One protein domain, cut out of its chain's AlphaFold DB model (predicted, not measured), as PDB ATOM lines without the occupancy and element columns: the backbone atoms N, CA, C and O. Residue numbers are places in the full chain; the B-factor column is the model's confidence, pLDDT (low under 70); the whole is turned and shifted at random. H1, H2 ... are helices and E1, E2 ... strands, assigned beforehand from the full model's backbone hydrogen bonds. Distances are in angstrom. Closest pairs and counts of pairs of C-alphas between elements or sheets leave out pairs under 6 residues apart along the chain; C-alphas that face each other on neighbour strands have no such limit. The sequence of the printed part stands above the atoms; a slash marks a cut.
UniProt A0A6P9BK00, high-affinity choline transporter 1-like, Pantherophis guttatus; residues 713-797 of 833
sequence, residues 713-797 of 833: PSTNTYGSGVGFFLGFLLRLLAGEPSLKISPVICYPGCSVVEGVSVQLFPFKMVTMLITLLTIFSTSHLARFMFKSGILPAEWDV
ATOM      1  N   PRO A 713     -50.719  -1.304 -35.799       74.12
ATOM      2  CA  PRO A 713     -50.428  -0.056 -35.084       74.12
ATOM      3  C   PRO A 713     -50.973  -0.022 -33.646       74.12
ATOM      4  O   PRO A 713     -50.725   0.927 -32.914       74.12
ATOM      5  N   SER A 714     -51.743  -1.029 -33.226       77.81
ATOM      6  CA  SER A 714     -52.272  -1.160 -31.866       77.81
ATOM      7  C   SER A 714     -51.280  -1.757 -30.861       77.81
ATOM      8  O   SER A 714     -51.631  -1.885 -29.686       77.81
ATOM      9  N   THR A 715     -50.080  -2.150 -31.299       88.31
ATOM     10  CA  THR A 715     -49.074  -2.786 -30.437       88.31
ATOM     11  C   THR A 715     -48.200  -1.769 -29.700       88.31
ATOM     12  O   THR A 715     -48.010  -0.653 -30.172       88.31
ATOM     13  N   ASN A 716     -47.697  -2.134 -28.516       89.94
ATOM     14  CA  ASN A 716     -46.907  -1.254 -27.651       89.94
ATOM     15  C   ASN A 716     -45.672  -1.957 -27.064       89.94
ATOM     16  O   ASN A 716     -45.478  -3.165 -27.214       89.94
ATOM     17  N   THR A 717     -44.839  -1.185 -26.365       89.56
ATOM     18  CA  THR A 717     -43.565  -1.641 -25.798       89.56
ATOM     19  C   THR A 717     -43.716  -2.764 -24.767       89.56
ATOM     20  O   THR A 717     -42.890  -3.675 -24.755       89.56
ATOM     21  N   TYR A 718     -44.775  -2.768 -23.943       89.44
ATOM     22  CA  TYR A 718     -45.017  -3.856 -22.982       89.44
ATOM     23  C   TYR A 718     -45.302  -5.177 -23.693       89.44
ATOM     24  O   TYR A 718     -44.709  -6.201 -23.356       89.44
ATOM     25  N   GLY A 719     -46.173  -5.155 -24.707       91.88
ATOM     26  CA  GLY A 719     -46.462  -6.350 -25.492       91.88
ATOM     27  C   GLY A 719     -45.243  -6.842 -26.261       91.88
ATOM     28  O   GLY A 719     -44.969  -8.040 -26.259       91.88
ATOM     29  N   SER A 720     -44.458  -5.925 -26.834       93.38
ATOM     30  CA  SER A 720     -43.179  -6.256 -27.463       93.38
ATOM     31  C   SER A 720     -42.241  -6.966 -26.476       93.38
ATOM     32  O   SER A 720     -41.714  -8.032 -26.803       93.38
ATOM     33  N   GLY A 721     -42.065  -6.428 -25.264       93.31
ATOM     34  CA  GLY A 721     -41.173  -6.976 -24.235       93.31
ATOM     35  C   GLY A 721     -41.596  -8.352 -23.720       93.31
ATOM     36  O   GLY A 721     -40.779  -9.274 -23.687       93.31
ATOM     37  N   VAL A 722     -42.875  -8.520 -23.368       94.25
ATOM     38  CA  VAL A 722     -43.416  -9.811 -22.902       94.25
ATOM     39  C   VAL A 722     -43.379 -10.851 -24.019       94.25
ATOM     40  O   VAL A 722     -42.986 -11.989 -23.778       94.25
ATOM     41  N   GLY A 723     -43.718 -10.455 -25.249       94.12
ATOM     42  CA  GLY A 723     -43.617 -11.320 -26.419       94.12
ATOM     43  C   GLY A 723     -42.188 -11.801 -26.661       94.12
ATOM     44  O   GLY A 723     -41.971 -12.995 -26.822       94.12
ATOM     45  N   PHE A 724     -41.205 -10.896 -26.613       93.88
ATOM     46  CA  PHE A 724     -39.791 -11.254 -26.737       93.88
ATOM     47  C   PHE A 724     -39.351 -12.252 -25.658       93.88
ATOM     48  O   PHE A 724     -38.737 -13.266 -25.979       93.88
ATOM     49  N   PHE A 725     -39.687 -11.990 -24.392       93.69
ATOM     50  CA  PHE A 725     -39.304 -12.864 -23.284       93.69
ATOM     51  C   PHE A 725     -39.950 -14.250 -23.394       93.69
ATOM     52  O   PHE A 725     -39.260 -15.257 -23.256       93.69
ATOM     53  N   LEU A 726     -41.253 -14.311 -23.685       93.75
ATOM     54  CA  LEU A 726     -41.969 -15.577 -23.822       93.75
ATOM     55  C   LEU A 726     -41.489 -16.368 -25.041       93.75
ATOM     56  O   LEU A 726     -41.255 -17.568 -24.925       93.75
ATOM     57  N   GLY A 727     -41.293 -15.707 -26.184       92.62
ATOM     58  CA  GLY A 727     -40.750 -16.335 -27.388       92.62
ATOM     59  C   GLY A 727     -39.351 -16.899 -27.160       92.62
ATOM     60  O   GLY A 727     -39.081 -18.048 -27.508       92.62
ATOM     61  N   PHE A 728     -38.478 -16.131 -26.499       91.19
ATOM     62  CA  PHE A 728     -37.127 -16.574 -26.156       91.19
ATOM     63  C   PHE A 728     -37.148 -17.755 -25.184       91.19
ATOM     64  O   PHE A 728     -36.438 -18.736 -25.397       91.19
ATOM     65  N   LEU A 729     -37.997 -17.696 -24.156       91.69
ATOM     66  CA  LEU A 729     -38.148 -18.771 -23.181       91.69
ATOM     67  C   LEU A 729     -38.658 -20.059 -23.839       91.69
ATOM     68  O   LEU A 729     -38.060 -21.110 -23.644       91.69
ATOM     69  N   LEU A 730     -39.714 -19.987 -24.652       90.25
ATOM     70  CA  LEU A 730     -40.257 -21.150 -25.362       90.25
ATOM     71  C   LEU A 730     -39.231 -21.764 -26.317       90.25
ATOM     72  O   LEU A 730     -39.094 -22.988 -26.353       90.25
ATOM     73  N   ARG A 731     -38.468 -20.929 -27.034       87.56
ATOM     74  CA  ARG A 731     -37.394 -21.399 -27.915       87.56
ATOM     75  C   ARG A 731     -36.262 -22.067 -27.138       87.56
ATOM     76  O   ARG A 731     -35.768 -23.098 -27.584       87.56
ATOM     77  N   LEU A 732     -35.852 -21.506 -26.001       86.06
ATOM     78  CA  LEU A 732     -34.784 -22.066 -25.168       86.06
ATOM     79  C   LEU A 732     -35.210 -23.391 -24.522       86.06
ATOM     80  O   LEU A 732     -34.446 -24.351 -24.511       86.06
ATOM     81  N   LEU A 733     -36.446 -23.462 -24.020       87.00
ATOM     82  CA  LEU A 733     -37.000 -24.658 -23.383       87.00
ATOM     83  C   LEU A 733     -37.241 -25.809 -24.371       87.00
ATOM     84  O   LEU A 733     -37.266 -26.964 -23.947       87.00
ATOM     85  N   ALA A 734     -37.374 -25.518 -25.668       83.69
ATOM     86  CA  ALA A 734     -37.405 -26.529 -26.724       83.69
ATOM     87  C   ALA A 734     -36.050 -27.241 -26.927       83.69
ATOM     88  O   ALA A 734     -35.994 -28.255 -27.613       83.69
ATOM     89  N   GLY A 735     -34.967 -26.767 -26.304       79.56
ATOM     90  CA  GLY A 735     -33.637 -27.356 -26.443       79.56
ATOM     91  C   GLY A 735     -32.949 -27.000 -27.762       79.56
ATOM     92  O   GLY A 735     -33.533 -26.408 -28.670       79.56
ATOM     93  N   GLU A 736     -31.663 -27.327 -27.839       77.75
ATOM     94  CA  GLU A 736     -30.849 -27.168 -29.042       77.75
ATOM     95  C   GLU A 736     -29.771 -28.264 -29.076       77.75
ATOM     96  O   GLU A 736     -28.778 -28.162 -28.340       77.75
ATOM     97  N   PRO A 737     -29.941 -29.305 -29.915       69.81
ATOM     98  CA  PRO A 737     -28.973 -30.390 -30.065       69.81
ATOM     99  C   PRO A 737     -27.552 -29.899 -30.351       69.81
ATOM    100  O   PRO A 737     -26.595 -30.387 -29.749       69.81
ATOM    101  N   SER A 738     -27.425 -28.873 -31.194       65.88
ATOM    102  CA  SER A 738     -26.143 -28.317 -31.641       65.88
ATOM    103  C   SER A 738     -25.341 -27.681 -30.503       65.88
ATOM    104  O   SER A 738     -24.112 -27.726 -30.478       65.88
ATOM    105  N   LEU A 739     -26.041 -27.114 -29.515       69.19
ATOM    106  CA  LEU A 739     -25.456 -26.520 -28.311       69.19
ATOM    107  C   LEU A 739     -25.414 -27.502 -27.132       69.19
ATOM    108  O   LEU A 739     -25.052 -27.108 -26.023       69.19
ATOM    109  N   LYS A 740     -25.786 -28.772 -27.354       72.50
ATOM    110  CA  LYS A 740     -25.944 -29.803 -26.315       72.50
ATOM    111  C   LYS A 740     -26.918 -29.385 -25.204       72.50
ATOM    112  O   LYS A 740     -26.770 -29.798 -24.055       72.50
ATOM    113  N   ILE A 741     -27.915 -28.564 -25.538       77.69
ATOM    114  CA  ILE A 741     -28.969 -28.144 -24.613       77.69
ATOM    115  C   ILE A 741     -30.120 -29.138 -24.748       77.69
ATOM    116  O   ILE A 741     -30.807 -29.164 -25.769       77.69
ATOM    117  N   SER A 742     -30.342 -29.954 -23.720       76.88
ATOM    118  CA  SER A 742     -31.462 -30.896 -23.701       76.88
ATOM    119  C   SER A 742     -32.810 -30.162 -23.655       76.88
ATOM    120  O   SER A 742     -32.929 -29.156 -22.947       76.88
ATOM    121  N   PRO A 743     -33.840 -30.650 -24.373       81.38
ATOM    122  CA  PRO A 743     -35.174 -30.070 -24.308       81.38
ATOM    123  C   PRO A 743     -35.765 -30.246 -22.909       81.38
ATOM    124  O   PRO A 743     -35.789 -31.348 -22.363       81.38
ATOM    125  N   VAL A 744     -36.269 -29.153 -22.339       82.81
ATOM    126  CA  VAL A 744     -37.040 -29.169 -21.087       82.81
ATOM    127  C   VAL A 744     -38.520 -29.397 -21.394       82.81
ATOM    128  O   VAL A 744     -39.204 -30.122 -20.674       82.81
ATOM    129  N   ILE A 745     -39.014 -28.801 -22.484       80.88
ATOM    130  CA  ILE A 745     -40.349 -29.058 -23.023       80.88
ATOM    131  C   ILE A 745     -40.224 -30.098 -24.134       80.88
ATOM    132  O   ILE A 745     -39.735 -29.807 -25.225       80.88
ATOM    133  N   CYS A 746     -40.715 -31.303 -23.865       78.94
ATOM    134  CA  CYS A 746     -40.893 -32.332 -24.880       78.94
ATOM    135  C   CYS A 746     -42.243 -32.130 -25.574       78.94
ATOM    136  O   CYS A 746     -43.283 -32.549 -25.065       78.94
ATOM    137  N   TYR A 747     -42.232 -31.470 -26.733       80.31
ATOM    138  CA  TYR A 747     -43.422 -31.344 -27.578       80.31
ATOM    139  C   TYR A 747     -43.887 -32.722 -28.106       80.31
ATOM    140  O   TYR A 747     -43.090 -33.668 -28.135       80.31
ATOM    141  N   PRO A 748     -45.166 -32.873 -28.512       75.06
ATOM    142  CA  PRO A 748     -45.710 -34.156 -28.965       75.06
ATOM    143  C   PRO A 748     -44.867 -34.801 -30.077       75.06
ATOM    144  O   PRO A 748     -44.562 -34.156 -31.073       75.06
ATOM    145  N   GLY A 749     -44.495 -36.074 -29.923       67.75
ATOM    146  CA  GLY A 749     -43.617 -36.755 -30.885       67.75
ATOM    147  C   GLY A 749     -42.121 -36.496 -30.671       67.75
ATOM    148  O   GLY A 749     -41.341 -36.611 -31.607       67.75
ATOM    149  N   CYS A 750     -41.693 -36.130 -29.459       70.81
ATOM    150  CA  CYS A 750     -40.272 -36.125 -29.118       70.81
ATOM    151  C   CYS A 750     -39.738 -37.566 -29.085       70.81
ATOM    152  O   CYS A 750     -40.164 -38.369 -28.252       70.81
ATOM    153  N   SER A 751     -38.816 -37.888 -29.992       67.06
ATOM    154  CA  SER A 751     -38.109 -39.169 -30.033       67.06
ATOM    155  C   SER A 751     -36.636 -38.962 -29.686       67.06
ATOM    156  O   SER A 751     -36.048 -37.919 -29.974       67.06
ATOM    157  N   VAL A 752     -36.029 -39.941 -29.016       67.44
ATOM    158  CA  VAL A 752     -34.581 -39.953 -28.775       67.44
ATOM    159  C   VAL A 752     -33.964 -40.836 -29.847       67.44
ATOM    160  O   VAL A 752     -34.122 -42.054 -29.805       67.44
ATOM    161  N   VAL A 753     -33.286 -40.221 -30.812       61.09
ATOM    162  CA  VAL A 753     -32.551 -40.922 -31.868       61.09
ATOM    163  C   VAL A 753     -31.066 -40.760 -31.550       61.09
ATOM    164  O   VAL A 753     -30.588 -39.641 -31.399       61.09
ATOM    165  N   GLU A 754     -30.355 -41.873 -31.350       53.38
ATOM    166  CA  GLU A 754     -28.901 -41.892 -31.077       53.38
ATOM    167  C   GLU A 754     -28.443 -41.032 -29.877       53.38
ATOM    168  O   GLU A 754     -27.355 -40.463 -29.859       53.38
ATOM    169  N   GLY A 755     -29.276 -40.925 -28.834       57.53
ATOM    170  CA  GLY A 755     -28.966 -40.120 -27.642       57.53
ATOM    171  C   GLY A 755     -29.212 -38.614 -27.805       57.53
ATOM    172  O   GLY A 755     -28.986 -37.860 -26.859       57.53
ATOM    173  N   VAL A 756     -29.731 -38.180 -28.958       61.47
ATOM    174  CA  VAL A 756     -30.163 -36.805 -29.232       61.47
ATOM    175  C   VAL A 756     -31.693 -36.753 -29.275       61.47
ATOM    176  O   VAL A 756     -32.343 -37.494 -30.010       61.47
ATOM    177  N   SER A 757     -32.295 -35.879 -28.468       64.62
ATOM    178  CA  SER A 757     -33.743 -35.650 -28.492       64.62
ATOM    179  C   SER A 757     -34.126 -34.840 -29.732       64.62
ATOM    180  O   SER A 757     -33.778 -33.665 -29.840       64.62
ATOM    181  N   VAL A 758     -34.856 -35.456 -30.659       70.31
ATOM    182  CA  VAL A 758     -35.354 -34.821 -31.882       70.31
ATOM    183  C   VAL A 758     -36.814 -34.423 -31.681       70.31
ATOM    184  O   VAL A 758     -37.643 -35.220 -31.240       70.31
ATOM    185  N   GLN A 759     -37.138 -33.170 -32.001       78.69
ATOM    186  CA  GLN A 759     -38.515 -32.681 -31.983       78.69
ATOM    187  C   GLN A 759     -39.133 -32.810 -33.378       78.69
ATOM    188  O   GLN A 759     -38.660 -32.192 -34.329       78.69
ATOM    189  N   LEU A 760     -40.185 -33.627 -33.495       80.19
ATOM    190  CA  LEU A 760     -40.955 -33.807 -34.734       80.19
ATOM    191  C   LEU A 760     -42.126 -32.814 -34.854       80.19
ATOM    192  O   LEU A 760     -42.633 -32.567 -35.949       80.19
ATOM    193  N   PHE A 761     -42.556 -32.235 -33.729       84.44
ATOM    194  CA  PHE A 761     -43.596 -31.210 -33.680       84.44
ATOM    195  C   PHE A 761     -43.111 -29.888 -34.300       84.44
ATOM    196  O   PHE A 761     -41.962 -29.515 -34.050       84.44
ATOM    197  N   PRO A 762     -43.969 -29.136 -35.025       87.56
ATOM    198  CA  PRO A 762     -43.630 -27.829 -35.594       87.56
ATOM    199  C   PRO A 762     -43.521 -26.728 -34.524       87.56
ATOM    200  O   PRO A 762     -44.335 -25.803 -34.434       87.56
ATOM    201  N   PHE A 763     -42.537 -26.857 -33.637       88.25
ATOM    202  CA  PHE A 763     -42.402 -26.011 -32.460       88.25
ATOM    203  C   PHE A 763     -41.963 -24.586 -32.809       88.25
ATOM    204  O   PHE A 763     -42.319 -23.662 -32.073       88.25
ATOM    205  N   LYS A 764     -41.231 -24.358 -33.910       89.81
ATOM    206  CA  LYS A 764     -40.735 -23.018 -34.279       89.81
ATOM    207  C   LYS A 764     -41.886 -22.145 -34.747       89.81
ATOM    208  O   LYS A 764     -42.039 -21.025 -34.262       89.81
ATOM    209  N   MET A 765     -42.735 -22.678 -35.623       91.88
ATOM    210  CA  MET A 765     -43.973 -22.059 -36.081       91.88
ATOM    211  C   MET A 765     -44.873 -21.738 -34.894       91.88
ATOM    212  O   MET A 765     -45.356 -20.611 -34.772       91.88
ATOM    213  N   VAL A 766     -45.082 -22.700 -33.993       91.94
ATOM    214  CA  VAL A 766     -45.922 -22.494 -32.809       91.94
ATOM    215  C   VAL A 766     -45.328 -21.423 -31.894       91.94
ATOM    216  O   VAL A 766     -46.054 -20.532 -31.460       91.94
ATOM    217  N   THR A 767     -44.014 -21.428 -31.671       92.38
ATOM    218  CA  THR A 767     -43.325 -20.399 -30.876       92.38
ATOM    219  C   THR A 767     -43.467 -19.012 -31.503       92.38
ATOM    220  O   THR A 767     -43.777 -18.044 -30.805       92.38
ATOM    221  N   MET A 768     -43.303 -18.903 -32.822       94.94
ATOM    222  CA  MET A 768     -43.481 -17.659 -33.576       94.94
ATOM    223  C   MET A 768     -44.923 -17.137 -33.459       94.94
ATOM    224  O   MET A 768     -45.133 -15.963 -33.149       94.94
ATOM    225  N   LEU A 769     -45.924 -18.010 -33.618       94.81
ATOM    226  CA  LEU A 769     -47.341 -17.651 -33.493       94.81
ATOM    227  C   LEU A 769     -47.723 -17.247 -32.067       94.81
ATOM    228  O   LEU A 769     -48.432 -16.257 -31.887       94.81
ATOM    229  N   ILE A 770     -47.234 -17.967 -31.054       94.62
ATOM    230  CA  ILE A 770     -47.437 -17.604 -29.645       94.62
ATOM    231  C   ILE A 770     -46.804 -16.244 -29.368       94.62
ATOM    232  O   ILE A 770     -47.429 -15.406 -28.722       94.62
ATOM    233  N   THR A 771     -45.605 -15.987 -29.892       94.94
ATOM    234  CA  THR A 771     -44.933 -14.691 -29.756       94.94
ATOM    235  C   THR A 771     -45.780 -13.578 -30.372       94.94
ATOM    236  O   THR A 771     -46.070 -12.591 -29.698       94.94
ATOM    237  N   LEU A 772     -46.266 -13.758 -31.605       95.12
ATOM    238  CA  LEU A 772     -47.138 -12.798 -32.291       95.12
ATOM    239  C   LEU A 772     -48.430 -12.517 -31.507       95.12
ATOM    240  O   LEU A 772     -48.783 -11.358 -31.275       95.12
ATOM    241  N   LEU A 773     -49.115 -13.576 -31.068       95.31
ATOM    242  CA  LEU A 773     -50.347 -13.471 -30.290       95.31
ATOM    243  C   LEU A 773     -50.095 -12.766 -28.956       95.31
ATOM    244  O   LEU A 773     -50.863 -11.895 -28.566       95.31
ATOM    245  N   THR A 774     -48.989 -13.086 -28.288       95.25
ATOM    246  CA  THR A 774     -48.619 -12.490 -27.001       95.25
ATOM    247  C   THR A 774     -48.335 -11.002 -27.139       95.25
ATOM    248  O   THR A 774     -48.809 -10.227 -26.305       95.25
ATOM    249  N   ILE A 775     -47.635 -10.580 -28.198       94.38
ATOM    250  CA  ILE A 775     -47.403  -9.155 -28.478       94.38
ATOM    251  C   ILE A 775     -48.741  -8.437 -28.634       94.38
ATOM    252  O   ILE A 775     -48.967  -7.409 -27.989       94.38
ATOM    253  N   PHE A 776     -49.643  -8.981 -29.451       93.88
ATOM    254  CA  PHE A 776     -50.945  -8.374 -29.717       93.88
ATOM    255  C   PHE A 776     -51.831  -8.322 -28.463       93.88
ATOM    256  O   PHE A 776     -52.273  -7.241 -28.063       93.88
ATOM    257  N   SER A 777     -52.045  -9.464 -27.809       93.06
ATOM    258  CA  SER A 777     -52.916  -9.594 -26.641       93.06
ATOM    259  C   SER A 777     -52.410  -8.784 -25.452       93.06
ATOM    260  O   SER A 777     -53.190  -8.057 -24.841       93.06
ATOM    261  N   THR A 778     -51.110  -8.832 -25.157       93.12
ATOM    262  CA  THR A 778     -50.526  -8.071 -24.039       93.12
ATOM    263  C   THR A 778     -50.547  -6.574 -24.321       93.12
ATOM    264  O   THR A 778     -50.835  -5.790 -23.420       93.12
ATOM    265  N   SER A 779     -50.318  -6.153 -25.571       92.00
ATOM    266  CA  SER A 779     -50.432  -4.735 -25.931       92.00
ATOM    267  C   SER A 779     -51.855  -4.217 -25.735       92.00
ATOM    268  O   SER A 779     -52.051  -3.140 -25.167       92.00
ATOM    269  N   HIS A 780     -52.854  -4.988 -26.172       89.38
ATOM    270  CA  HIS A 780     -54.257  -4.611 -26.029       89.38
ATOM    271  C   HIS A 780     -54.697  -4.612 -24.563       89.38
ATOM    272  O   HIS A 780     -55.356  -3.672 -24.125       89.38
ATOM    273  N   LEU A 781     -54.269  -5.616 -23.794       89.75
ATOM    274  CA  LEU A 781     -54.532  -5.708 -22.361       89.75
ATOM    275  C   LEU A 781     -53.899  -4.539 -21.603       89.75
ATOM    276  O   LEU A 781     -54.591  -3.887 -20.831       89.75
ATOM    277  N   ALA A 782     -52.630  -4.216 -21.864       86.50
ATOM    278  CA  ALA A 782     -51.967  -3.070 -21.249       86.50
ATOM    279  C   ALA A 782     -52.717  -1.769 -21.568       86.50
ATOM    280  O   ALA A 782     -53.040  -0.997 -20.666       86.50
ATOM    281  N   ARG A 783     -53.093  -1.557 -22.837       85.50
ATOM    282  CA  ARG A 783     -53.870  -0.378 -23.243       85.50
ATOM    283  C   ARG A 783     -55.235  -0.324 -22.553       85.50
ATOM    284  O   ARG A 783     -55.643   0.754 -22.131       85.50
ATOM    285  N   PHE A 784     -55.921  -1.457 -22.422       86.31
ATOM    286  CA  PHE A 784     -57.188  -1.564 -21.699       86.31
ATOM    287  C   PHE A 784     -57.015  -1.243 -20.210       86.31
ATOM    288  O   PHE A 784     -57.721  -0.388 -19.696       86.31
ATOM    289  N   MET A 785     -56.035  -1.842 -19.529       86.00
ATOM    290  CA  MET A 785     -55.807  -1.631 -18.095       86.00
ATOM    291  C   MET A 785     -55.487  -0.172 -17.751       86.00
ATOM    292  O   MET A 785     -56.009   0.342 -16.760       86.00
ATOM    293  N   PHE A 786     -54.685   0.506 -18.578       84.69
ATOM    294  CA  PHE A 786     -54.381   1.928 -18.401       84.69
ATOM    295  C   PHE A 786     -55.573   2.833 -18.752       84.69
ATOM    296  O   PHE A 786     -55.866   3.764 -18.007       84.69
ATOM    297  N   LYS A 787     -56.315   2.553 -19.837       82.69
ATOM    298  CA  LYS A 787     -57.494   3.360 -20.221       82.69
ATOM    299  C   LYS A 787     -58.694   3.169 -19.290       82.69
ATOM    300  O   LYS A 787     -59.448   4.112 -19.081       82.69
ATOM    301  N   SER A 788     -58.872   1.976 -18.727       82.44
ATOM    302  CA  SER A 788     -59.938   1.663 -17.768       82.44
ATOM    303  C   SER A 788     -59.609   2.087 -16.332       82.44
ATOM    304  O   SER A 788     -60.430   1.868 -15.446       82.44
ATOM    305  N   GLY A 789     -58.429   2.670 -16.083       77.81
ATOM    306  CA  GLY A 789     -58.017   3.138 -14.757       77.81
ATOM    307  C   GLY A 789     -57.745   2.021 -13.742       77.81
ATOM    308  O   GLY A 789     -57.707   2.290 -12.546       77.81
ATOM    309  N   ILE A 790     -57.564   0.775 -14.199       82.44
ATOM    310  CA  ILE A 790     -57.213  -0.367 -13.335       82.44
ATOM    311  C   ILE A 790     -55.769  -0.218 -12.836       82.44
ATOM    312  O   ILE A 790     -55.468  -0.564 -11.696       82.44
ATOM    313  N   LEU A 791     -54.879   0.304 -13.689       80.12
ATOM    314  CA  LEU A 791     -53.507   0.652 -13.327       80.12
ATOM    315  C   LEU A 791     -53.349   2.175 -13.222       80.12
ATOM    316  O   LEU A 791     -53.825   2.889 -14.109       80.12
ATOM    317  N   PRO A 792     -52.655   2.684 -12.186       76.75
ATOM    318  CA  PRO A 792     -52.326   4.100 -12.085       76.75
ATOM    319  C   PRO A 792     -51.499   4.569 -13.286       76.75
ATOM    320  O   PRO A 792     -50.574   3.878 -13.716       76.75
ATOM    321  N   ALA A 793     -51.767   5.779 -13.782       70.56
ATOM    322  CA  ALA A 793     -50.993   6.383 -14.873       70.56
ATOM    323  C   ALA A 793     -49.503   6.579 -14.517       70.56
ATOM    324  O   ALA A 793     -48.652   6.598 -15.398       70.56
ATOM    325  N   GLU A 794     -49.171   6.660 -13.225       69.12
ATOM    326  CA  GLU A 794     -47.790   6.733 -12.727       69.12
ATOM    327  C   GLU A 794     -46.967   5.475 -13.042       69.12
ATOM    328  O   GLU A 794     -45.740   5.529 -13.077       69.12
ATOM    329  N   TRP A 795     -47.630   4.339 -13.281       74.62
ATOM    330  CA  TRP A 795     -46.980   3.074 -13.625       74.62
ATOM    331  C   TRP A 795     -46.782   2.914 -15.141       74.62
ATOM    332  O   TRP A 795     -46.219   1.912 -15.583       74.62
ATOM    333  N   ASP A 796     -47.201   3.896 -15.947       73.44
ATOM    334  CA  ASP A 796     -47.002   3.896 -17.396       73.44
ATOM    335  C   ASP A 796     -45.585   4.365 -17.785       73.44
ATOM    336  O   ASP A 796     -45.376   5.418 -18.390       73.44
ATOM    337  N   VAL A 797     -44.581   3.550 -17.444       73.56
ATOM    338  CA  VAL A 797     -43.158   3.782 -17.766       73.56
ATOM    339  C   VAL A 797     -42.917   3.861 -19.281       73.56
ATOM    340  O   VAL A 797     -42.010   4.563 -19.732       73.56
TER     341      VAL A 797
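AT A GLANCE: This is residues 713 to 797 of the 833 residues of the protein "high-affinity choline transporter 1-like" of Pantherophis guttatus (UniProt A0A6P9BK00). The model is a long rod in which two helices, H1 and H2, lie side by side and run opposite ways, with a small hairpin of two strands, E1 and E2, beyond one end of the pair. H2 is the longer helix and runs past the first residues of H1 at the end away from the hairpin, where residues 788 to 797 fold back. The printed part has 85 residues with, along the chain, H1, E1, E2 and H2; the sheet has the order E1 - E2 and is antiparallel. The class is mostly helix, with 42 of the 50 residues in named elements in helices and 8 in strands. The whole is loose, with a radius of gyration of the C-alphas of 17.2 A, and the C-alphas span 56 by 19 by 19 A.

IN THESE COORDINATES: E1 is residues 750 to 753, 9.5 A from first to last C-alpha, and begins with C-alpha 750 at (-40.272, -36.125, -29.118). E2 is residues 756 to 759, 9.7 A long. H2 is residues 763 to 787, 35.2 A long, and ends with C-alpha 787 at (-57.494, 3.360, -20.221). H1 is residues 717 to 733, 24.1 A long, and begins with C-alpha 717 at (-43.565, -1.641, -25.798).

HOW THE PARTS SIT: E1 and E2 form a hairpin of antiparallel neighbours, with 146 degrees between their N-to-C directions. The C-alphas of Val 752 and Ser 757 face each other at 4.4 A. N 758 and O 751 are within hydrogen-bond range at 2.8 A, and so are N 753 and O 756 at 3.0 A. E2 and H2 are joined by a tight link of 3 residues. H1 and H2 touch, with 33 pairs of C-alphas within 8 A; their closest C-alphas, those of Gly 719 and Ile 775, are 4.2 A apart. Their lines stand at a shallow tilt of 28 degrees, and they run opposite ways. Their centres are 9.4 A apart. H1 and E2 are apart, as are E1 and H2. In H1 and H2 every O i to N i+4 pair is within hydrogen-bond range.

THE WHOLE: The two C-alphas farthest apart are those of Glu 754 and Gly 789, at 56.1 A. The printed part has no cut, and its first and last C-alphas, those of Pro 713 and Val 797, are 19.2 A apart. The link from H1 to E1 is long: residues 734 to 749, 16 residues with no named element, whose C-alphas lie 11 to 22 A from the mean of all C-alphas. The link from E1 to E2 is tight, with 2 residues. The mean pLDDT of the printed part is 82.9; residues 737 to 739, 749, 751 to 757 and 794 are under 70.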